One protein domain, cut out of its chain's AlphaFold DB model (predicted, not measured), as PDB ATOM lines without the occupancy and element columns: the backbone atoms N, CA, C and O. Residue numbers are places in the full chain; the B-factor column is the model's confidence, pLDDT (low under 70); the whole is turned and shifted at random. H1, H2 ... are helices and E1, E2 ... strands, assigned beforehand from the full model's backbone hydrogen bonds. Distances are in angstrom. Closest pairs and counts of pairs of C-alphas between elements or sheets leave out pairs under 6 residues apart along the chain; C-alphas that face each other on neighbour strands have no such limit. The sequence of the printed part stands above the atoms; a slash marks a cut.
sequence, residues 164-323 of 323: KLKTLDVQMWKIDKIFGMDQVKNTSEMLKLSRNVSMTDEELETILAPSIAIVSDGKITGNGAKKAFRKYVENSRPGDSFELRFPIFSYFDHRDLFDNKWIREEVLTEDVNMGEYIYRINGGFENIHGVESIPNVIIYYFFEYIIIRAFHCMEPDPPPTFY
ATOM      1  N   LYS A 164      32.529 -25.223 -20.341       94.56
ATOM      2  CA  LYS A 164      31.405 -24.910 -19.441       94.56
ATOM      3  C   LYS A 164      30.778 -23.563 -19.811       94.56
ATOM      4  O   LYS A 164      30.592 -22.708 -18.951       94.56
ATOM      5  N   LEU A 165      30.542 -23.366 -21.106       97.69
ATOM      6  CA  LEU A 165      29.983 -22.133 -21.648       97.69
ATOM      7  C   LEU A 165      28.466 -22.114 -21.456       97.69
ATOM      8  O   LEU A 165      27.789 -23.105 -21.722       97.69
ATOM      9  N   LYS A 166      27.929 -20.962 -21.063       97.75
ATOM     10  CA  LYS A 166      26.503 -20.660 -21.214       97.75
ATOM     11  C   LYS A 166      26.195 -20.295 -22.655       97.75
ATOM     12  O   LYS A 166      25.257 -20.830 -23.241       97.75
ATOM     13  N   THR A 167      27.027 -19.437 -23.245       98.38
ATOM     14  CA  THR A 167      26.872 -18.993 -24.632       98.38
ATOM     15  C   THR A 167      28.155 -19.173 -25.423       98.38
ATOM     16  O   THR A 167      29.232 -18.773 -24.975       98.38
ATOM     17  N   LEU A 168      28.014 -19.696 -26.636       98.62
ATOM     18  CA  LEU A 168      29.066 -19.724 -27.643       98.62
ATOM     19  C   LEU A 168      28.559 -19.043 -28.920       98.62
ATOM     20  O   LEU A 168      27.613 -19.531 -29.531       98.62
ATOM     21  N   ASP A 169      29.189 -17.939 -29.320       98.19
ATOM     22  CA  ASP A 169      28.922 -17.227 -30.579       98.19
ATOM     23  C   ASP A 169      30.157 -17.309 -31.489       98.19
ATOM     24  O   ASP A 169      31.202 -16.723 -31.199       98.19
ATOM     25  N   VAL A 170      30.057 -18.066 -32.583       97.81
ATOM     26  CA  VAL A 170      31.108 -18.198 -33.594       97.81
ATOM     27  C   VAL A 170      30.630 -17.583 -34.901       97.81
ATOM     28  O   VAL A 170      29.659 -18.037 -35.512       97.81
ATOM     29  N   GLN A 171      31.354 -16.569 -35.371       95.00
ATOM     30  CA  GLN A 171      31.034 -15.840 -36.592       95.00
ATOM     31  C   GLN A 171      32.205 -15.846 -37.561       95.00
ATOM     32  O   GLN A 171      33.097 -15.006 -37.478       95.00
ATOM     33  N   MET A 172      32.228 -16.794 -38.492       91.81
ATOM     34  CA  MET A 172      33.349 -16.992 -39.419       91.81
ATOM     35  C   MET A 172      32.861 -17.076 -40.856       91.81
ATOM     36  O   MET A 172      31.672 -17.090 -41.083       91.81
ATOM     37  N   TRP A 173      33.740 -17.111 -41.858       88.06
ATOM     38  CA  TRP A 173      33.289 -17.326 -43.245       88.06
ATOM     39  C   TRP A 173      32.804 -18.752 -43.517       88.06
ATOM     40  O   TRP A 173      31.977 -18.968 -44.404       88.06
ATOM     41  N   LYS A 174      33.361 -19.706 -42.773       89.94
ATOM     42  CA  LYS A 174      33.035 -21.126 -42.806       89.94
ATOM     43  C   LYS A 174      33.294 -21.704 -41.423       89.94
ATOM     44  O   LYS A 174      34.328 -21.398 -40.827       89.94
ATOM     45  N   ILE A 175      32.384 -22.546 -40.948       93.06
ATOM     46  CA  ILE A 175      32.517 -23.252 -39.672       93.06
ATOM     47  C   ILE A 175      32.442 -24.749 -39.961       93.06
ATOM     48  O   ILE A 175      31.396 -25.261 -40.355       93.06
ATOM     49  N   ASP A 176      33.555 -25.455 -39.773       91.31
ATOM     50  CA  ASP A 176      33.632 -26.905 -39.915       91.31
ATOM     51  C   ASP A 176      34.472 -27.533 -38.792       91.31
ATOM     52  O   ASP A 176      35.214 -26.853 -38.088       91.31
ATOM     53  N   LYS A 177      34.314 -28.849 -38.590       89.56
ATOM     54  CA  LYS A 177      35.175 -29.686 -37.727       89.56
ATOM     55  C   LYS A 177      35.223 -29.320 -36.231       89.56
ATOM     56  O   LYS A 177      36.090 -29.826 -35.524       89.56
ATOM     57  N   ILE A 178      34.289 -28.510 -35.727       94.19
ATOM     58  CA  ILE A 178      34.202 -28.162 -34.293       94.19
ATOM     59  C   ILE A 178      33.084 -28.896 -33.541       94.19
ATOM     60  O   ILE A 178      33.055 -28.881 -32.316       94.19
ATOM     61  N   PHE A 179      32.164 -29.557 -34.244       93.56
ATOM     62  CA  PHE A 179      30.920 -30.081 -33.657       93.56
ATOM     63  C   PHE A 179      31.144 -31.251 -32.691       93.56
ATOM     64  O   PHE A 179      30.335 -31.499 -31.805       93.56
ATOM     65  N   GLY A 180      32.283 -31.940 -32.812       92.00
ATOM     66  CA  GLY A 180      32.715 -32.967 -31.868       92.00
ATOM     67  C   GLY A 180      33.250 -32.427 -30.537       92.00
ATOM     68  O   GLY A 180      33.393 -33.214 -29.605       92.00
ATOM     69  N   MET A 181      33.555 -31.129 -30.450       95.69
ATOM     70  CA  MET A 181      34.250 -30.527 -29.312       95.69
ATOM     71  C   MET A 181      33.311 -30.280 -28.129       95.69
ATOM     72  O   MET A 181      32.196 -29.779 -28.296       95.69
ATOM     73  N   ASP A 182      33.806 -30.540 -26.919       95.56
ATOM     74  CA  ASP A 182      33.053 -30.352 -25.675       95.56
ATOM     75  C   ASP A 182      32.576 -28.907 -25.485       95.56
ATOM     76  O   ASP A 182      31.500 -28.682 -24.942       95.56
ATOM     77  N   GLN A 183      33.335 -27.915 -25.962       96.31
ATOM     78  CA  GLN A 183      32.952 -26.501 -25.899       96.31
ATOM     79  C   GLN A 183      31.656 -26.222 -26.668       96.31
ATOM     80  O   GLN A 183      30.855 -25.403 -26.232       96.31
ATOM     81  N   VAL A 184      31.441 -26.915 -27.790       96.38
ATOM     82  CA  VAL A 184      30.236 -26.769 -28.615       96.38
ATOM     83  C   VAL A 184      29.095 -27.586 -28.014       96.38
ATOM     84  O   VAL A 184      28.023 -27.043 -27.755       96.38
ATOM     85  N   LYS A 185      29.336 -28.870 -27.721       94.12
ATOM     86  CA  LYS A 185      28.306 -29.796 -27.220       94.12
ATOM     87  C   LYS A 185      27.747 -29.410 -25.853       94.12
ATOM     88  O   LYS A 185      26.546 -29.535 -25.637       94.12
ATOM     89  N   ASN A 186      28.603 -28.926 -24.952       93.88
ATOM     90  CA  ASN A 186      28.239 -28.618 -23.567       93.88
ATOM     91  C   ASN A 186      27.820 -27.154 -23.362       93.88
ATOM     92  O   ASN A 186      27.745 -26.705 -22.218       93.88
ATOM     93  N   THR A 187      27.579 -26.398 -24.439       97.06
ATOM     94  CA  THR A 187      27.005 -25.051 -24.326       97.06
ATOM     95  C   THR A 187      25.600 -25.158 -23.731       97.06
ATOM     96  O   THR A 187      24.758 -25.868 -24.278       97.06
ATOM     97  N   SER A 188      25.354 -24.502 -22.593       95.94
ATOM     98  CA  SER A 188      24.167 -24.786 -21.775       95.94
ATOM     99  C   SER A 188      22.951 -23.900 -22.038       95.94
ATOM    100  O   SER A 188      21.858 -24.280 -21.631       95.94
ATOM    101  N   GLU A 189      23.116 -22.729 -22.659       95.88
ATOM    102  CA  GLU A 189      22.010 -21.786 -22.896       95.88
ATOM    103  C   GLU A 189      21.843 -21.481 -24.388       95.88
ATOM    104  O   GLU A 189      20.788 -21.765 -24.946       95.88
ATOM    105  N   MET A 190      22.880 -20.957 -25.056       97.19
ATOM    106  CA  MET A 190      22.762 -20.466 -26.436       97.19
ATOM    107  C   MET A 190      23.973 -20.815 -27.301       97.19
ATOM    108  O   MET A 190      25.095 -20.400 -27.005       97.19
ATOM    109  N   LEU A 191      23.733 -21.507 -28.416       98.12
ATOM    110  CA  LEU A 191      24.743 -21.777 -29.437       98.12
ATOM    111  C   LEU A 191      24.443 -20.993 -30.717       98.12
ATOM    112  O   LEU A 191      23.471 -21.270 -31.417       98.12
ATOM    113  N   LYS A 192      25.322 -20.060 -31.071       98.00
ATOM    114  CA  LYS A 192      25.221 -19.269 -32.296       98.00
ATOM    115  C   LYS A 192      26.396 -19.556 -33.216       98.00
ATOM    116  O   LYS A 192      27.546 -19.307 -32.874       98.00
ATOM    117  N   LEU A 193      26.099 -20.078 -34.399       96.75
ATOM    118  CA  LEU A 193      27.073 -20.425 -35.427       96.75
ATOM    119  C   LEU A 193      26.648 -19.753 -36.732       96.75
ATOM    120  O   LEU A 193      25.720 -20.197 -37.412       96.75
ATOM    121  N   SER A 194      27.308 -18.651 -37.076       87.81
ATOM    122  CA  SER A 194      26.938 -17.867 -38.253       87.81
ATOM    123  C   SER A 194      27.810 -18.200 -39.468       87.81
ATOM    124  O   SER A 194      29.020 -18.370 -39.325       87.81
ATOM    125  N   ARG A 195      27.172 -18.152 -40.648       80.75
ATOM    126  CA  ARG A 195      27.713 -18.275 -42.016       80.75
ATOM    127  C   ARG A 195      28.352 -19.638 -42.345       80.75
ATOM    128  O   ARG A 195      29.421 -19.985 -41.852       80.75
ATOM    129  N   ASN A 196      27.733 -20.349 -43.291       84.00
ATOM    130  CA  ASN A 196      28.244 -21.573 -43.920       84.00
ATOM    131  C   ASN A 196      28.746 -22.620 -42.910       84.00
ATOM    132  O   ASN A 196      29.916 -23.017 -42.913       84.00
ATOM    133  N   VAL A 197      27.851 -23.041 -42.016       92.25
ATOM    134  CA  VAL A 197      28.113 -24.086 -41.025       92.25
ATOM    135  C   VAL A 197      27.956 -25.456 -41.683       92.25
ATOM    136  O   VAL A 197      26.844 -25.855 -42.026       92.25
ATOM    137  N   SER A 198      29.061 -26.194 -41.810       93.44
ATOM    138  CA  SER A 198      29.121 -27.529 -42.428       93.44
ATOM    139  C   SER A 198      28.668 -28.667 -41.503       93.44
ATOM    140  O   SER A 198      29.339 -29.702 -41.453       93.44
ATOM    141  N   MET A 199      27.565 -28.463 -40.778       94.19
ATOM    142  CA  MET A 199      26.998 -29.378 -39.775       94.19
ATOM    143  C   MET A 199      26.000 -30.360 -40.405       94.19
ATOM    144  O   MET A 199      25.185 -29.943 -41.224       94.19
ATOM    145  N   THR A 200      26.043 -31.639 -40.024       95.50
ATOM    146  CA  THR A 200      25.044 -32.648 -40.440       95.50
ATOM    147  C   THR A 200      23.838 -32.707 -39.498       95.50
ATOM    148  O   THR A 200      23.867 -32.157 -38.395       95.50
ATOM    149  N   ASP A 201      22.782 -33.412 -39.910       96.31
ATOM    150  CA  ASP A 201      21.605 -33.667 -39.069       96.31
ATOM    151  C   ASP A 201      21.986 -34.360 -37.748       96.31
ATOM    152  O   ASP A 201      21.528 -33.957 -36.680       96.31
ATOM    153  N   GLU A 202      22.870 -35.361 -37.794       95.81
ATOM    154  CA  GLU A 202      23.320 -36.095 -36.605       95.81
ATOM    155  C   GLU A 202      24.096 -35.190 -35.648       95.81
ATOM    156  O   GLU A 202      23.908 -35.258 -34.436       95.81
ATOM    157  N   GLU A 203      24.959 -34.321 -36.178       95.56
ATOM    158  CA  GLU A 203      25.715 -33.364 -35.371       95.56
ATOM    159  C   GLU A 203      24.784 -32.346 -34.700       95.56
ATOM    160  O   GLU A 203      24.944 -32.069 -33.507       95.56
ATOM    161  N   LEU A 204      23.777 -31.849 -35.427       95.19
ATOM    162  CA  LEU A 204      22.752 -30.945 -34.903       95.19
ATOM    163  C   LEU A 204      21.956 -31.581 -33.754       95.19
ATOM    164  O   LEU A 204      21.710 -30.930 -32.738       95.19
ATOM    165  N   GLU A 205      21.597 -32.862 -33.873       93.12
ATOM    166  CA  GLU A 205      20.873 -33.591 -32.824       93.12
ATOM    167  C   GLU A 205      21.662 -33.656 -31.500       93.12
ATOM    168  O   GLU A 205      21.053 -33.633 -30.421       93.12
ATOM    169  N   THR A 206      23.002 -33.660 -31.559       92.38
ATOM    170  CA  THR A 206      23.867 -33.714 -30.363       92.38
ATOM    171  C   THR A 206      23.960 -32.409 -29.571       92.38
ATOM    172  O   THR A 206      24.442 -32.429 -28.439       92.38
ATOM    173  N   ILE A 207      23.504 -31.280 -30.121       92.31
ATOM    174  CA  ILE A 207      23.592 -29.974 -29.453       92.31
ATOM    175  C   ILE A 207      22.654 -29.927 -28.245       92.31
ATOM    176  O   ILE A 207      21.453 -30.149 -28.388       92.31
ATOM    177  N   LEU A 208      23.182 -29.629 -27.054       90.56
ATOM    178  CA  LEU A 208      22.392 -29.564 -25.816       90.56
ATOM    179  C   LEU A 208      21.766 -28.191 -25.548       90.56
ATOM    180  O   LEU A 208      20.823 -28.115 -24.765       90.56
ATOM    181  N   ALA A 209      22.280 -27.130 -26.176       94.88
ATOM    182  CA  ALA A 209      21.781 -25.776 -25.977       94.88
ATOM    183  C   ALA A 209      20.288 -25.690 -26.363       94.88
ATOM    184  O   ALA A 209      19.940 -26.075 -27.485       94.88
ATOM    185  N   PRO A 210      19.409 -25.200 -25.469       92.75
ATOM    186  CA  PRO A 210      17.991 -25.037 -25.777       92.75
ATOM    187  C   PRO A 210      17.757 -23.915 -26.791       92.75
ATOM    188  O   PRO A 210      16.840 -24.016 -27.604       92.75
ATOM    189  N   SER A 211      18.608 -22.884 -26.781       96.62
ATOM    190  CA  SER A 211      18.602 -21.833 -27.789       96.62
ATOM    191  C   SER A 211      19.692 -22.059 -28.834       96.62
ATOM    192  O   SER A 211      20.853 -22.326 -28.501       96.62
ATOM    193  N   ILE A 212      19.334 -21.918 -30.112       97.06
ATOM    194  CA  ILE A 212      20.287 -22.012 -31.223       97.06
ATOM    195  C   ILE A 212      20.064 -20.907 -32.252       97.06
ATOM    196  O   ILE A 212      18.937 -20.482 -32.480       97.06
ATOM    197  N   ALA A 213      21.140 -20.485 -32.912       97.06
ATOM    198  CA  ALA A 213      21.100 -19.666 -34.120       97.06
ATOM    199  C   ALA A 213      22.145 -20.178 -35.120       97.06
ATOM    200  O   ALA A 213      23.338 -19.906 -34.971       97.06
ATOM    201  N   ILE A 214      21.717 -20.964 -36.112       96.75
ATOM    202  CA  ILE A 214      22.614 -21.698 -37.017       96.75
ATOM    203  C   ILE A 214      22.323 -21.356 -38.477       96.75
ATOM    204  O   ILE A 214      21.193 -21.462 -38.951       96.75
ATOM    205  N   VAL A 215      23.381 -21.016 -39.220       94.06
ATOM    206  CA  VAL A 215      23.328 -20.794 -40.672       94.06
ATOM    207  C   VAL A 215      24.051 -21.924 -41.401       94.06
ATOM    208  O   VAL A 215      25.269 -21.876 -41.573       94.06
ATOM    209  N   SER A 216      23.303 -22.942 -41.828       92.12
ATOM    210  CA  SER A 216      23.833 -24.126 -42.516       92.12
ATOM    211  C   SER A 216      24.391 -23.805 -43.904       92.12
ATOM    212  O   SER A 216      23.875 -22.933 -44.604       92.12
ATOM    213  N   ASP A 217      25.413 -24.554 -44.324       89.62
ATOM    214  CA  ASP A 217      25.926 -24.568 -45.702       89.62
ATOM    215  C   ASP A 217      25.188 -25.546 -46.637       89.62
ATOM    216  O   ASP A 217      25.539 -25.654 -47.810       89.62
ATOM    217  N   GLY A 218      24.186 -26.266 -46.127       88.19
ATOM    218  CA  GLY A 218      23.352 -27.175 -46.912       88.19
ATOM    219  C   GLY A 218      23.448 -28.652 -46.590       88.19
ATOM    220  O   GLY A 218      22.779 -29.455 -47.236       88.19
ATOM    221  N   LYS A 219      24.212 -29.017 -45.564       92.00
ATOM    222  CA  LYS A 219      24.216 -30.387 -45.039       92.00
ATOM    223  C   LYS A 219      23.046 -30.722 -44.112       92.00
ATOM    224  O   LYS A 219      22.790 -31.904 -43.910       92.00
ATOM    225  N   ILE A 220      22.350 -29.717 -43.575       94.38
ATOM    226  CA  ILE A 220      21.138 -29.934 -42.776       94.38
ATOM    227  C   ILE A 220      19.956 -30.146 -43.722       94.38
ATOM    228  O   ILE A 220      19.656 -29.283 -44.550       94.38
ATOM    229  N   THR A 221      19.287 -31.292 -43.600       93.75
ATOM    230  CA  THR A 221      18.119 -31.635 -44.417       93.75
ATOM    231  C   THR A 221      16.833 -31.061 -43.822       93.75
ATOM    232  O   THR A 221      16.781 -30.680 -42.651       93.75
ATOM    233  N   GLY A 222      15.740 -31.066 -44.593       93.44
ATOM    234  CA  GLY A 222      14.416 -30.722 -44.064       93.44
ATOM    235  C   GLY A 222      13.975 -31.615 -42.890       93.44
ATOM    236  O   GLY A 222      13.347 -31.136 -41.947       93.44
ATOM    237  N   ASN A 223      14.371 -32.895 -42.885       93.62
ATOM    238  CA  ASN A 223      14.114 -33.798 -41.759       93.62
ATOM    239  C   ASN A 223      14.948 -33.425 -40.528       93.62
ATOM    240  O   ASN A 223      14.417 -33.440 -39.415       93.62
ATOM    241  N   GLY A 224      16.218 -33.060 -40.714       95.50
ATOM    242  CA  GLY A 224      17.068 -32.532 -39.647       95.50
ATOM    243  C   GLY A 224      16.488 -31.262 -39.032       95.50
ATOM    244  O   GLY A 224      16.326 -31.182 -37.815       95.50
ATOM    245  N   ALA A 225      16.069 -30.315 -39.875       95.62
ATOM    246  CA  ALA A 225      15.411 -29.086 -39.443       95.62
ATOM    247  C   ALA A 225      14.121 -29.363 -38.652       95.62
ATOM    248  O   ALA A 225      13.937 -28.815 -37.565       95.62
ATOM    249  N   LYS A 226      13.266 -30.274 -39.139       95.88
ATOM    250  CA  LYS A 226      12.045 -30.712 -38.442       95.88
ATOM    251  C   LYS A 226      12.343 -31.293 -37.060       95.88
ATOM    252  O   LYS A 226      11.682 -30.938 -36.086       95.88
ATOM    253  N   LYS A 227      13.331 -32.186 -36.952       96.12
ATOM    254  CA  LYS A 227      13.715 -32.789 -35.667       96.12
ATOM    255  C   LYS A 227      14.287 -31.758 -34.696       96.12
ATOM    256  O   LYS A 227      13.912 -31.766 -33.527       96.12
ATOM    257  N   ALA A 228      15.151 -30.862 -35.171       96.31
ATOM    258  CA  ALA A 228      15.719 -29.797 -34.350       96.31
ATOM    259  C   ALA A 228      14.637 -28.832 -33.846       96.31
ATOM    260  O   ALA A 228      14.619 -28.487 -32.666       96.31
ATOM    261  N   PHE A 229      13.688 -28.463 -34.710       97.19
ATOM    262  CA  PHE A 229      12.561 -27.623 -34.323       97.19
ATOM    263  C   PHE A 229      11.649 -28.316 -33.302       97.19
ATOM    264  O   PHE A 229      11.297 -27.721 -32.286       97.19
ATOM    265  N   ARG A 230      11.337 -29.605 -33.497       96.56
ATOM    266  CA  ARG A 230      10.617 -30.409 -32.495       96.56
ATOM    267  C   ARG A 230      11.342 -30.418 -31.150       96.56
ATOM    268  O   ARG A 230      10.712 -30.164 -30.130       96.56
ATOM    269  N   LYS A 231      12.659 -30.643 -31.150       95.81
ATOM    270  CA  LYS A 231      13.479 -30.614 -29.933       95.81
ATOM    271  C   LYS A 231      13.352 -29.273 -29.206       95.81
ATOM    272  O   LYS A 231      13.189 -29.276 -27.990       95.81
ATOM    273  N   TYR A 232      13.367 -28.150 -29.927       96.69
ATOM    274  CA  TYR A 232      13.127 -26.829 -29.340       96.69
ATOM    275  C   TYR A 232      11.734 -26.720 -28.703       96.69
ATOM    276  O   TYR A 232      11.616 -26.324 -27.545       96.69
ATOM    277  N   VAL A 233      10.675 -27.120 -29.413       96.12
ATOM    278  CA  VAL A 233       9.298 -27.075 -28.888       96.12
ATOM    279  C   VAL A 233       9.155 -27.913 -27.610       96.12
ATOM    280  O   VAL A 233       8.521 -27.477 -26.654       96.12
ATOM    281  N   GLU A 234       9.799 -29.080 -27.550       94.88
ATOM    282  CA  GLU A 234       9.711 -30.013 -26.418       94.88
ATOM    283  C   GLU A 234      10.619 -29.640 -25.225       94.88
ATOM    284  O   GLU A 234      10.368 -30.091 -24.107       94.88
ATOM    285  N   ASN A 235      11.667 -28.828 -25.429       94.88
ATOM    286  CA  ASN A 235      12.698 -28.566 -24.406       94.88
ATOM    287  C   ASN A 235      12.946 -27.088 -24.074       94.88
ATOM    288  O   ASN A 235      13.716 -26.803 -23.161       94.88
ATOM    289  N   SER A 236      12.341 -26.145 -24.790       94.75
ATOM    290  CA  SER A 236      12.551 -24.715 -24.536       94.75
ATOM    291  C   SER A 236      11.844 -24.223 -23.271       94.75
ATOM    292  O   SER A 236      10.870 -24.816 -22.802       94.75
ATOM    293  N   ARG A 237      12.344 -23.114 -22.726       94.56
ATOM    294  CA  ARG A 237      11.780 -22.326 -21.624       94.56
ATOM    295  C   ARG A 237      11.442 -20.915 -22.101       94.56
ATOM    296  O   ARG A 237      11.998 -20.461 -23.102       94.56
ATOM    297  N   PRO A 238      10.617 -20.165 -21.349       90.31
ATOM    298  CA  PRO A 238      10.463 -18.735 -21.584       90.31
ATOM    299  C   PRO A 238      11.826 -18.029 -21.646       90.31
ATOM    300  O   PRO A 238      12.629 -18.143 -20.720       90.31
ATOM    301  N   GLY A 239      12.079 -17.315 -22.744       87.88
ATOM    302  CA  GLY A 239      13.355 -16.652 -23.036       87.88
ATOM    303  C   GLY A 239      14.252 -17.386 -24.039       87.88
ATOM    304  O   GLY A 239      15.131 -16.745 -24.608       87.88
ATOM    305  N   ASP A 240      14.014 -18.673 -24.309       94.50
ATOM    306  CA  ASP A 240      14.779 -19.409 -25.319       94.50
ATOM    307  C   ASP A 240      14.353 -19.057 -26.753       94.50
ATOM    308  O   ASP A 240      13.173 -18.815 -27.037       94.50
ATOM    309  N   SER A 241      15.304 -19.113 -27.686       95.44
ATOM    310  CA  SER A 241      15.103 -18.778 -29.101       95.44
ATOM    311  C   SER A 241      15.686 -19.825 -30.045       95.44
ATOM    312  O   SER A 241      16.786 -20.331 -29.826       95.44
ATOM    313  N   PHE A 242      14.998 -20.069 -31.150       97.31
ATOM    314  CA  PHE A 242      15.439 -20.946 -32.225       97.31
ATOM    315  C   PHE A 242      15.565 -20.153 -33.520       97.31
ATOM    316  O   PHE A 242      14.598 -19.542 -33.958       97.31
ATOM    317  N   GLU A 243      16.729 -20.201 -34.158       97.12
ATOM    318  CA  GLU A 243      16.931 -19.766 -35.535       97.12
ATOM    319  C   GLU A 243      17.721 -20.834 -36.298       97.12
ATOM    320  O   GLU A 243      18.845 -21.188 -35.934       97.12
ATOM    321  N   LEU A 244      17.146 -21.336 -37.388       96.94
ATOM    322  CA  LEU A 244      17.813 -22.281 -38.276       96.94
ATOM    323  C   LEU A 244      17.609 -21.873 -39.729       96.94
ATOM    324  O   LEU A 244      16.484 -21.845 -40.225       96.94
ATOM    325  N   ARG A 245      18.718 -21.614 -40.424       95.06
ATOM    326  CA  ARG A 245      18.755 -21.389 -41.868       95.06
ATOM    327  C   ARG A 245      19.362 -22.591 -42.582       95.06
ATOM    328  O   ARG A 245      20.475 -22.998 -42.254       95.06
ATOM    329  N   PHE A 246      18.670 -23.104 -43.594       94.06
ATOM    330  CA  PHE A 246      19.101 -24.232 -44.427       94.06
ATOM    331  C   PHE A 246      18.552 -24.086 -45.863       94.06
ATOM    332  O   PHE A 246      17.658 -23.267 -46.077       94.06
ATOM    333  N   PRO A 247      19.096 -24.784 -46.875       91.56
ATOM    334  CA  PRO A 247      18.651 -24.632 -48.259       91.56
ATOM    335  C   PRO A 247      17.212 -25.087 -48.497       91.56
ATOM    336  O   PRO A 247      16.702 -25.982 -47.824       91.56
ATOM    337  N   ILE A 248      16.578 -24.505 -49.513       88.94
ATOM    338  CA  ILE A 248      15.295 -24.971 -50.037       88.94
ATOM    339  C   ILE A 248      15.520 -26.304 -50.749       88.94
ATOM    340  O   ILE A 248      16.291 -26.401 -51.705       88.94
ATOM    341  N   PHE A 249      14.785 -27.322 -50.321       85.88
ATOM    342  CA  PHE A 249      14.707 -28.598 -51.016       85.88
ATOM    343  C   PHE A 249      13.378 -28.682 -51.764       85.88
ATOM    344  O   PHE A 249      12.330 -28.406 -51.189       85.88
ATOM    345  N   SER A 250      13.400 -29.095 -53.034       82.81
ATOM    346  CA  SER A 250      12.199 -29.148 -53.889       82.81
ATOM    347  C   SER A 250      11.083 -30.050 -53.353       82.81
ATOM    348  O   SER A 250       9.923 -29.872 -53.709       82.81
ATOM    349  N   TYR A 251      11.434 -31.018 -52.510       81.62
ATOM    350  CA  TYR A 251      10.519 -31.966 -51.884       81.62
ATOM    351  C   TYR A 251      10.052 -31.538 -50.484       81.62
ATOM    352  O   TYR A 251       9.293 -32.279 -49.863       81.62
ATOM    353  N   PHE A 252      10.540 -30.415 -49.951       85.81
ATOM    354  CA  PHE A 252      10.271 -30.004 -48.577       85.81
ATOM    355  C   PHE A 252       9.206 -28.910 -48.516       85.81
ATOM    356  O   PHE A 252       9.406 -27.797 -49.009       85.81
ATOM    357  N   ASP A 253       8.096 -29.219 -47.853       88.50
ATOM    358  CA  ASP A 253       7.065 -28.256 -47.496       88.50
ATOM    359  C   ASP A 253       7.291 -27.792 -46.053       88.50
ATOM    360  O   ASP A 253       7.394 -28.608 -45.139       88.50
ATOM    361  N   HIS A 254       7.350 -26.482 -45.801       90.25
ATOM    362  CA  HIS A 254       7.546 -25.978 -44.440       90.25
ATOM    363  C   HIS A 254       6.412 -26.383 -43.487       90.25
ATOM    364  O   HIS A 254       6.618 -26.443 -42.276       90.25
ATOM    365  N   ARG A 255       5.222 -26.710 -44.007       90.81
ATOM    366  CA  ARG A 255       4.107 -27.236 -43.208       90.81
ATOM    367  C   ARG A 255       4.439 -28.587 -42.577       90.81
ATOM    368  O   ARG A 255       3.872 -28.912 -41.532       90.81
ATOM    369  N   ASP A 256       5.400 -29.319 -43.141       91.25
ATOM    370  CA  ASP A 256       5.901 -30.575 -42.586       91.25
ATOM    371  C   ASP A 256       6.731 -30.372 -41.313       91.25
ATOM    372  O   ASP A 256       6.985 -31.351 -40.609       91.25
ATOM    373  N   LEU A 257       7.145 -29.141 -40.976       92.75
ATOM    374  CA  LEU A 257       7.838 -28.839 -39.714       92.75
ATOM    375  C   LEU A 257       6.976 -29.150 -38.493       92.75
ATOM    376  O   LEU A 257       7.489 -29.567 -37.455       92.75
ATOM    377  N   PHE A 258       5.671 -28.941 -38.622       94.06
ATOM    378  CA  PHE A 258       4.734 -29.074 -37.526       94.06
ATOM    379  C   PHE A 258       4.260 -30.519 -37.398       94.06
ATOM    380  O   PHE A 258       3.924 -31.178 -38.383       94.06
ATOM    381  N   ASP A 259       4.191 -31.017 -36.166       92.31
ATOM    382  CA  ASP A 259       3.551 -32.304 -35.917       92.31
ATOM    383  C   ASP A 259       2.034 -32.209 -36.152       92.31
ATOM    384  O   ASP A 259       1.414 -31.178 -35.883       92.31
ATOM    385  N   ASN A 260       1.416 -33.292 -36.622       90.75
ATOM    386  CA  ASN A 260      -0.024 -33.340 -36.890       90.75
ATOM    387  C   ASN A 260      -0.856 -33.205 -35.611       90.75
ATOM    388  O   ASN A 260      -2.006 -32.782 -35.671       90.75
ATOM    389  N   LYS A 261      -0.281 -33.568 -34.458       93.94
ATOM    390  CA  LYS A 261      -0.922 -33.407 -33.147       93.94
ATOM    391  C   LYS A 261      -0.880 -31.966 -32.618       93.94
ATOM    392  O   LYS A 261      -1.601 -31.658 -31.675       93.94
ATOM    393  N   TRP A 262      -0.028 -31.101 -33.176       95.94
ATOM    394  CA  TRP A 262       0.132 -29.734 -32.683       95.94
ATOM    395  C   TRP A 262      -1.044 -28.858 -33.102       95.94
ATOM    396  O   TRP A 262      -1.418 -28.805 -34.274       95.94
ATOM    397  N   ILE A 263      -1.591 -28.126 -32.136       95.19
ATOM    398  CA  ILE A 263      -2.640 -27.136 -32.361       95.19
ATOM    399  C   ILE A 263      -1.941 -25.864 -32.827       95.19
ATOM    400  O   ILE A 263      -1.272 -25.203 -32.032       95.19
ATOM    401  N   ARG A 264      -2.059 -25.536 -34.115       93.38
ATOM    402  CA  ARG A 264      -1.408 -24.368 -34.715       93.38
ATOM    403  C   ARG A 264      -2.391 -23.465 -35.442       93.38
ATOM    404  O   ARG A 264      -3.377 -23.937 -36.000       93.38
ATOM    405  N   GLU A 265      -2.069 -22.185 -35.460       93.56
ATOM    406  CA  GLU A 265      -2.786 -21.135 -36.171       93.56
ATOM    407  C   GLU A 265      -1.801 -20.437 -37.109       93.56
ATOM    408  O   GLU A 265      -0.708 -20.061 -36.685       93.56
ATOM    409  N   GLU A 266      -2.166 -20.287 -38.379       91.06
ATOM    410  CA  GLU A 266      -1.449 -19.422 -39.315       91.06
ATOM    411  C   GLU A 266      -1.985 -17.996 -39.162       91.06
ATOM    412  O   GLU A 266      -3.192 -17.767 -39.241       91.06
ATOM    413  N   VAL A 267      -1.093 -17.042 -38.905       87.94
ATOM    414  CA  VAL A 267      -1.443 -15.636 -38.704       87.94
ATOM    415  C   VAL A 267      -1.270 -14.912 -40.028       87.94
ATOM    416  O   VAL A 267      -0.152 -14.673 -40.479       87.94
ATOM    417  N   LEU A 268      -2.391 -14.543 -40.643       78.56
ATOM    418  CA  LEU A 268      -2.396 -13.700 -41.833       78.56
ATOM    419  C   LEU A 268      -2.143 -12.249 -41.411       78.56
ATOM    420  O   LEU A 268      -2.913 -11.692 -40.626       78.56
ATOM    421  N   THR A 269      -1.079 -11.633 -41.920       66.44
ATOM    422  CA  THR A 269      -0.841 -10.192 -41.770       66.44
ATOM    423  C   THR A 269      -1.232  -9.464 -43.058       66.44
ATOM    424  O   THR A 269      -1.183 -10.021 -44.151       66.44
ATOM    425  N   GLU A 270      -1.676  -8.212 -42.954       59.78
ATOM    426  CA  GLU A 270      -2.019  -7.408 -44.143       59.78
ATOM    427  C   GLU A 270      -0.764  -7.070 -44.979       59.78
ATOM    428  O   GLU A 270      -0.860  -6.884 -46.190       59.78
ATOM    429  N   ASP A 271       0.412  -7.113 -44.340       59.59
ATOM    430  CA  ASP A 271       1.740  -6.832 -44.898       59.59
ATOM    431  C   ASP A 271       2.594  -8.103 -45.107       59.59
ATOM    432  O   ASP A 271       3.810  -8.078 -44.904       59.59
ATOM    433  N   VAL A 272       1.997  -9.249 -45.473       55.53
ATOM    434  CA  VAL A 272       2.795 -10.448 -45.804       55.53
ATOM    435  C   VAL A 272       3.668 -10.145 -47.025       55.53
ATOM    436  O   VAL A 272       3.201 -10.114 -48.168       55.53
ATOM    437  N   ASN A 273       4.966  -9.963 -46.796       60.72
ATOM    438  CA  ASN A 273       5.948  -9.994 -47.868       60.72
ATOM    439  C   ASN A 273       5.950 -11.401 -48.483       60.72
ATOM    440  O   ASN A 273       5.923 -12.399 -47.762       60.72
ATOM    441  N   MET A 274       5.987 -11.502 -49.819       62.94
ATOM    442  CA  MET A 274       6.039 -12.804 -50.499       62.94
ATOM    443  C   MET A 274       7.156 -13.677 -49.906       62.94
ATOM    444  O   MET A 274       8.330 -13.325 -50.000       62.94
ATOM    445  N   GLY A 275       6.782 -14.825 -49.336       76.69
ATOM    446  CA  GLY A 275       7.720 -15.793 -48.765       76.69
ATOM    447  C   GLY A 275       7.870 -15.759 -47.241       76.69
ATOM    448  O   GLY A 275       8.648 -16.558 -46.728       76.69
ATOM    449  N   GLU A 276       7.146 -14.904 -46.518       88.19
ATOM    450  CA  GLU A 276       7.064 -14.924 -45.051       88.19
ATOM    451  C   GLU A 276       5.768 -15.603 -44.580       88.19
ATOM    452  O   GLU A 276       4.682 -15.267 -45.043       88.19
ATOM    453  N   TYR A 277       5.882 -16.553 -43.651       90.25
ATOM    454  CA  TYR A 277       4.750 -17.266 -43.056       90.25
ATOM    455  C   TYR A 277       4.859 -17.224 -41.536       90.25
ATOM    456  O   TYR A 277       5.881 -17.629 -40.974       90.25
ATOM    457  N   ILE A 278       3.805 -16.759 -40.866       92.19
ATOM    458  CA  ILE A 278       3.778 -16.600 -39.411       92.19
ATOM    459  C   ILE A 278       2.782 -17.589 -38.814       92.19
ATOM    460  O   ILE A 278       1.637 -17.686 -39.245       92.19
ATOM    461  N   TYR A 279       3.221 -18.313 -37.792       94.12
ATOM    462  CA  TYR A 279       2.444 -19.321 -37.095       94.12
ATOM    463  C   TYR A 279       2.499 -19.116 -35.581       94.12
ATOM    464  O   TYR A 279       3.489 -18.636 -35.023       94.12
ATOM    465  N   ARG A 280       1.441 -19.568 -34.911       94.69
ATOM    466  CA  ARG A 280       1.363 -19.751 -33.460       94.69
ATOM    467  C   ARG A 280       1.122 -21.218 -33.163       94.69
ATOM    468  O   ARG A 280       0.267 -21.832 -33.797       94.69
ATOM    469  N   ILE A 281       1.841 -21.783 -32.199       96.00
ATOM    470  CA  ILE A 281       1.571 -23.130 -31.685       96.00
ATOM    471  C   ILE A 281       0.903 -22.966 -30.321       96.00
ATOM    472  O   ILE A 281       1.552 -22.574 -29.359       96.00
ATOM    473  N   ASN A 282      -0.387 -23.275 -30.238       94.25
ATOM    474  CA  ASN A 282      -1.231 -23.062 -29.057       94.25
ATOM    475  C   ASN A 282      -1.378 -24.323 -28.182       94.25
ATOM    476  O   ASN A 282      -2.184 -24.336 -27.255       94.25
ATOM    477  N   GLY A 283      -0.659 -25.402 -28.504       92.69
ATOM    478  CA  GLY A 283      -0.631 -26.632 -27.712       92.69
ATOM    479  C   GLY A 283      -0.490 -27.894 -28.562       92.69
ATOM    480  O   GLY A 283      -0.039 -27.856 -29.709       92.69
ATOM    481  N   GLY A 284      -0.880 -29.040 -27.997       94.25
ATOM    482  CA  GLY A 284      -0.776 -30.353 -28.652       94.25
ATOM    483  C   GLY A 284       0.632 -30.965 -28.629       94.25
ATOM    484  O   GLY A 284       0.879 -31.989 -29.266       94.25
ATOM    485  N   PHE A 285       1.561 -30.359 -27.890       95.50
ATOM    486  CA  PHE A 285       2.900 -30.878 -27.615       95.50
ATOM    487  C   PHE A 285       3.119 -31.025 -26.110       95.50
ATOM    488  O   PHE A 285       2.428 -30.404 -25.310       95.50
ATOM    489  N   GLU A 286       4.089 -31.856 -25.737       95.69
ATOM    490  CA  GLU A 286       4.554 -31.979 -24.358       95.69
ATOM    491  C   GLU A 286       5.914 -31.297 -24.261       95.69
ATOM    492  O   GLU A 286       6.830 -31.622 -25.016       95.69
ATOM    493  N   ASN A 287       6.037 -30.339 -23.346       96.44
ATOM    494  CA  ASN A 287       7.292 -29.659 -23.069       96.44
ATOM    495  C   ASN A 287       7.734 -29.949 -21.633       96.44
ATOM    496  O   ASN A 287       6.957 -29.807 -20.688       96.44
ATOM    497  N   ILE A 288       9.001 -30.328 -21.458       95.62
ATOM    498  CA  ILE A 288       9.543 -30.773 -20.160       95.62
ATOM    499  C   ILE A 288       9.615 -29.664 -19.097       95.62
ATOM    500  O   ILE A 288       9.877 -29.934 -17.924       95.62
ATOM    501  N   HIS A 289       9.423 -28.411 -19.497       94.69
ATOM    502  CA  HIS A 289       9.443 -27.229 -18.643       94.69
ATOM    503  C   HIS A 289       8.060 -26.594 -18.470       94.69
ATOM    504  O   HIS A 289       7.960 -25.526 -17.870       94.69
ATOM    505  N   GLY A 290       6.999 -27.254 -18.949       93.69
ATOM    506  CA  GLY A 290       5.624 -26.783 -18.788       93.69
ATOM    507  C   GLY A 290       5.264 -25.594 -19.679       93.69
ATOM    508  O   GLY A 290       4.323 -24.872 -19.369       93.69
ATOM    509  N   VAL A 291       6.004 -25.362 -20.768       93.94
ATOM    510  CA  VAL A 291       5.570 -24.421 -21.809       93.94
ATOM    511  C   VAL A 291       4.339 -24.993 -22.512       93.94
ATOM    512  O   VAL A 291       4.390 -26.096 -23.050       93.94
ATOM    513  N   GLU A 292       3.261 -24.213 -22.566       92.81
ATOM    514  CA  GLU A 292       1.993 -24.623 -23.188       92.81
ATOM    515  C   GLU A 292       1.813 -24.094 -24.623       92.81
ATOM    516  O   GLU A 292       1.026 -24.640 -25.393       92.81
ATOM    517  N   SER A 293       2.555 -23.052 -25.010       93.81
ATOM    518  CA  SER A 293       2.440 -22.422 -26.329       93.81
ATOM    519  C   SER A 293       3.759 -21.830 -26.823       93.81
ATOM    520  O   SER A 293       4.525 -21.300 -26.022       93.81
ATOM    521  N   ILE A 294       3.968 -21.829 -28.143       95.12
ATOM    522  CA  ILE A 294       5.024 -21.080 -28.839       95.12
ATOM    523  C   ILE A 294       4.346 -19.973 -29.663       95.12
ATOM    524  O   ILE A 294       3.828 -20.248 -30.751       95.12
ATOM    525  N   PRO A 295       4.290 -18.733 -29.151       91.62
ATOM    526  CA  PRO A 295       3.473 -17.668 -29.730       91.62
ATOM    527  C   PRO A 295       4.048 -17.070 -31.012       91.62
ATOM    528  O   PRO A 295       3.319 -16.392 -31.727       91.62
ATOM    529  N   ASN A 296       5.331 -17.286 -31.305       93.00
ATOM    530  CA  ASN A 296       5.959 -16.757 -32.506       93.00
ATOM    531  C   ASN A 296       6.767 -17.856 -33.177       93.00
ATOM    532  O   ASN A 296       7.782 -18.302 -32.642       93.00
ATOM    533  N   VAL A 297       6.311 -18.277 -34.351       95.50
ATOM    534  CA  VAL A 297       7.057 -19.118 -35.278       95.50
ATOM    535  C   VAL A 297       7.004 -18.434 -36.631       95.50
ATOM    536  O   VAL A 297       5.926 -18.263 -37.190       95.50
ATOM    537  N   ILE A 298       8.151 -18.028 -37.157       94.00
ATOM    538  CA  ILE A 298       8.241 -17.313 -38.424       94.00
ATOM    539  C   ILE A 298       9.104 -18.114 -39.385       94.00
ATOM    540  O   ILE A 298      10.196 -18.564 -39.035       94.00
ATOM    541  N   ILE A 299       8.603 -18.306 -40.596       94.00
ATOM    542  CA  ILE A 299       9.268 -19.064 -41.646       94.00
ATOM    543  C   ILE A 299       9.463 -18.141 -42.839       94.00
ATOM    544  O   ILE A 299       8.495 -17.649 -43.414       94.00
ATOM    545  N   TYR A 300      10.717 -17.943 -43.227       91.06
ATOM    546  CA  TYR A 300      11.092 -17.126 -44.374       91.06
ATOM    547  C   TYR A 300      11.655 -17.989 -45.489       91.06
ATOM    548  O   TYR A 300      12.583 -18.769 -45.271       91.06
ATOM    549  N   TYR A 301      11.159 -17.774 -46.700       89.38
ATOM    550  CA  TYR A 301      11.801 -18.192 -47.935       89.38
ATOM    551  C   TYR A 301      12.598 -17.013 -48.480       89.38
ATOM    552  O   TYR A 301      12.040 -15.984 -48.853       89.38
ATOM    553  N   PHE A 302      13.919 -17.153 -48.517       83.06
ATOM    554  CA  PHE A 302      14.817 -16.097 -48.962       83.06
ATOM    555  C   PHE A 302      15.859 -16.654 -49.929       83.06
ATOM    556  O   PHE A 302      16.762 -17.397 -49.531       83.06
ATOM    557  N   PHE A 303      15.743 -16.270 -51.204       84.44
ATOM    558  CA  PHE A 303      16.526 -16.828 -52.311       84.44
ATOM    559  C   PHE A 303      16.472 -18.365 -52.324       84.44
ATOM    560  O   PHE A 303      15.427 -18.936 -52.604       84.44
ATOM    561  N   GLU A 304      17.587 -19.024 -52.011       88.75
ATOM    562  CA  GLU A 304      17.747 -20.481 -52.021       88.75
ATOM    563  C   GLU A 304      17.619 -21.101 -50.621       88.75
ATOM    564  O   GLU A 304      17.991 -22.256 -50.427       88.75
ATOM    565  N   TYR A 305      17.134 -20.351 -49.626       90.69
ATOM    566  CA  TYR A 305      17.127 -20.770 -48.223       90.69
ATOM    567  C   TYR A 305      15.749 -20.661 -47.576       90.69
ATOM    568  O   TYR A 305      14.968 -19.760 -47.880       90.69
ATOM    569  N   ILE A 306      15.511 -21.556 -46.622       93.19
ATOM    570  CA  ILE A 306      14.452 -21.470 -45.622       93.19
ATOM    571  C   ILE A 306      15.096 -21.033 -44.307       93.19
ATOM    572  O   ILE A 306      16.159 -21.534 -43.931       93.19
ATOM    573  N   ILE A 307      14.460 -20.099 -43.609       94.12
ATOM    574  CA  ILE A 307      14.838 -19.664 -42.264       94.12
ATOM    575  C   ILE A 307      13.648 -19.914 -41.350       94.12
ATOM    576  O   ILE A 307      12.567 -19.397 -41.605       94.12
ATOM    577  N   ILE A 308      13.852 -20.690 -40.292       96.12
ATOM    578  CA  ILE A 308      12.865 -20.916 -39.237       96.12
ATOM    579  C   ILE A 308      13.305 -20.102 -38.032       96.12
ATOM    580  O   ILE A 308      14.430 -20.278 -37.567       96.12
ATOM    581  N   ARG A 309      12.421 -19.254 -37.517       96.31
ATOM    582  CA  ARG A 309      12.585 -18.531 -36.258       96.31
ATOM    583  C   ARG A 309      11.476 -18.915 -35.300       96.31
ATOM    584  O   ARG A 309      10.323 -18.970 -35.712       96.31
ATOM    585  N   ALA A 310      11.796 -19.164 -34.038       95.94
ATOM    586  CA  ALA A 310      10.788 -19.350 -33.006       95.94
ATOM    587  C   ALA A 310      11.244 -18.821 -31.650       95.94
ATOM    588  O   ALA A 310      12.416 -18.948 -31.292       95.94
ATOM    589  N   PHE A 311      10.319 -18.211 -30.911       93.75
ATOM    590  CA  PHE A 311      10.601 -17.591 -29.618       93.75
ATOM    591  C   PHE A 311       9.332 -17.377 -28.779       93.75
ATOM    592  O   PHE A 311       8.222 -17.213 -29.294       93.75
ATOM    593  N   HIS A 312       9.511 -17.349 -27.456       86.81
ATOM    594  CA  HIS A 312       8.418 -17.233 -26.475       86.81
ATOM    595  C   HIS A 312       7.911 -15.807 -26.257       86.81
ATOM    596  O   HIS A 312       6.763 -15.612 -25.871       86.81
ATOM    597  N   CYS A 313       8.750 -14.805 -26.504       74.56
ATOM    598  CA  CYS A 313       8.451 -13.394 -26.261       74.56
ATOM    599  C   CYS A 313       8.776 -12.611 -27.529       74.56
ATOM    600  O   CYS A 313       9.804 -12.909 -28.126       74.56
ATOM    601  N   MET A 314       7.964 -11.616 -27.906       53.78
ATOM    602  CA  MET A 314       8.310 -10.674 -28.987       53.78
ATOM    603  C   MET A 314       9.778 -10.249 -28.838       53.78
ATOM    604  O   MET A 314      10.179  -9.908 -27.719       53.78
ATOM    605  N   GLU A 315      10.573 -10.326 -29.915       49.94
ATOM    606  CA  GLU A 315      11.941  -9.794 -29.898       49.94
ATOM    607  C   GLU A 315      11.885  -8.387 -29.277       49.94
ATOM    608  O   GLU A 315      11.046  -7.582 -29.696       49.94
ATOM    609  N   PRO A 316      12.703  -8.059 -28.256       39.03
ATOM    610  CA  PRO A 316      12.945  -6.653 -27.983       39.03
ATOM    611  C   PRO A 316      13.438  -6.036 -29.292       39.03
ATOM    612  O   PRO A 316      14.242  -6.674 -29.978       39.03
ATOM    613  N   ASP A 317      12.934  -4.842 -29.634       34.78
ATOM    614  CA  ASP A 317      13.352  -4.092 -30.823       34.78
ATOM    615  C   ASP A 317      14.854  -4.285 -31.053       34.78
ATOM    616  O   ASP A 317      15.619  -4.192 -30.078       34.78
ATOM    617  N   PRO A 318      15.298  -4.575 -32.293       34.41
ATOM    618  CA  PRO A 318      16.713  -4.743 -32.557       34.41
ATOM    619  C   PRO A 318      17.438  -3.539 -31.947       34.41
ATOM    620  O   PRO A 318      17.043  -2.398 -32.219       34.41
ATOM    621  N   PRO A 319      18.448  -3.753 -31.078       30.11
ATOM    622  CA  PRO A 319      19.205  -2.637 -30.543       30.11
ATOM    623  C   PRO A 319      19.680  -1.813 -31.741       30.11
ATOM    624  O   PRO A 319      20.095  -2.419 -32.737       30.11
ATOM    625  N   PRO A 320      19.580  -0.469 -31.691       27.22
ATOM    626  CA  PRO A 320      19.968   0.368 -32.813       27.22
ATOM    627  C   PRO A 320      21.340  -0.088 -33.287       27.22
ATOM    628  O   PRO A 320      22.282  -0.186 -32.494       27.22
ATOM    629  N   THR A 321      21.411  -0.449 -34.564       26.08
ATOM    630  CA  THR A 321      22.639  -0.800 -35.261       26.08
ATOM    631  C   THR A 321      23.550   0.417 -35.216       26.08
ATOM    632  O   THR A 321      23.539   1.271 -36.097       26.08
ATOM    633  N   PHE A 322      24.331   0.529 -34.147       27.61
ATOM    634  CA  PHE A 322      25.525   1.347 -34.162       27.61
ATOM    635  C   PHE A 322      26.529   0.611 -35.047       27.61
ATOM    636  O   PHE A 322      26.909  -0.523 -34.753       27.61
ATOM    637  N   TYR A 323      26.810   1.260 -36.178       32.12
ATOM    638  CA  TYR A 323      27.763   0.913 -37.229       32.12
ATOM    639  C   TYR A 323      29.038   0.217 -36.753       32.12
ATOM    640  O   TYR A 323      29.609   0.659 -35.727       32.12
TER     641      TYR A 323
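Overview. This is residues 164 to 323 of the 323 residues of an uncharacterized protein of Caenorhabditis remanei (UniProt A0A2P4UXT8). A broad, twisted sheet of eight strands forms a wall, with H3 packed along E4 and E8 over one face, the short helices H2 and H4 touching H3, and a tail, residues 316 to 323, sticking out at the end. The 160 printed residues hold four named helices and eight named strands, in the order E1 H1 E2 H2 E3 H3 E4 H4 E5 E6 E7 E8. The mixed sheet runs E1 E2 E3 E4 E8 E7 E6 E5, with E1 to E4 parallel and the other neighbours antiparallel. The class is mixed, helices and strands; the whole is compact, with a radius of gyration of the C-alphas of 15.4 A and spans of 41 by 39 by 36 A.

Arrangement. E1, residues 167 to 171, is an edge strand parallel to E2, residues 190 to 197, with N 168 and O 190 3.0 A apart. H1, residues 182 to 185, only grazes the sheet. E2 bends by 69 degrees at residue 194 and is parallel to E3, residues 211 to 216, with N 193 and O 213 2.8 A apart. H2, residues 201 to 205, is not on the sheet but touches H3, residues 222 to 235, at the C-alphas of Asp 201 and Gly 224, 4.7 A apart. E4, residues 241 to 247, is parallel to E3, with N 214 and O 243 2.9 A apart. E1-H1-E2, E2-H2-E3 and E3-H3-E4 are strand-helix-strand units, parallel neighbours joined through a helix, with right-handed crossovers. H4, residues 254 to 257, only grazes the sheet and touches H3, the closest C-alphas being those of Lys 226 and Leu 257, 4.8 A apart. E5, residues 263 to 267, E6, residues 276 to 283, E7, residues 294 to 302, and E8, residues 305 to 311, form a meander, each strand the antiparallel neighbour of the one before; N 267 and O 278 are 2.8 A apart, N 279 and O 297 2.8 A, and N 300 and O 307 2.9 A. E8 is also antiparallel to E4, with N 244 and O 308 2.9 A apart. H3 lies over E4 and E8 at a height over the sheet of 9.2 A, along the strands, at 5 degrees to E8 on the local plane, in two layers, helix and sheet. In H2 and H3 every O i to N i+4 pair is within hydrogen-bond range; H1 and H4 are too short for one.

Along the chain. E1 begins at C-alpha 167, (26.872, -18.993, -24.632). H3 is 19.9 A long, E4 20.3 A, E6 22.3 A and E7 22.9 A. E8, 20.0 A, ends at C-alpha 311, (10.601, -17.591, -29.618).

Size, cuts and confidence. The C-alphas farthest apart, those of Asp 182 and Glu 270, are 45.8 A apart. The printed part has no cut, and no link is long. The pLDDT is under 70 in residues 269 to 274 and 314 to 323.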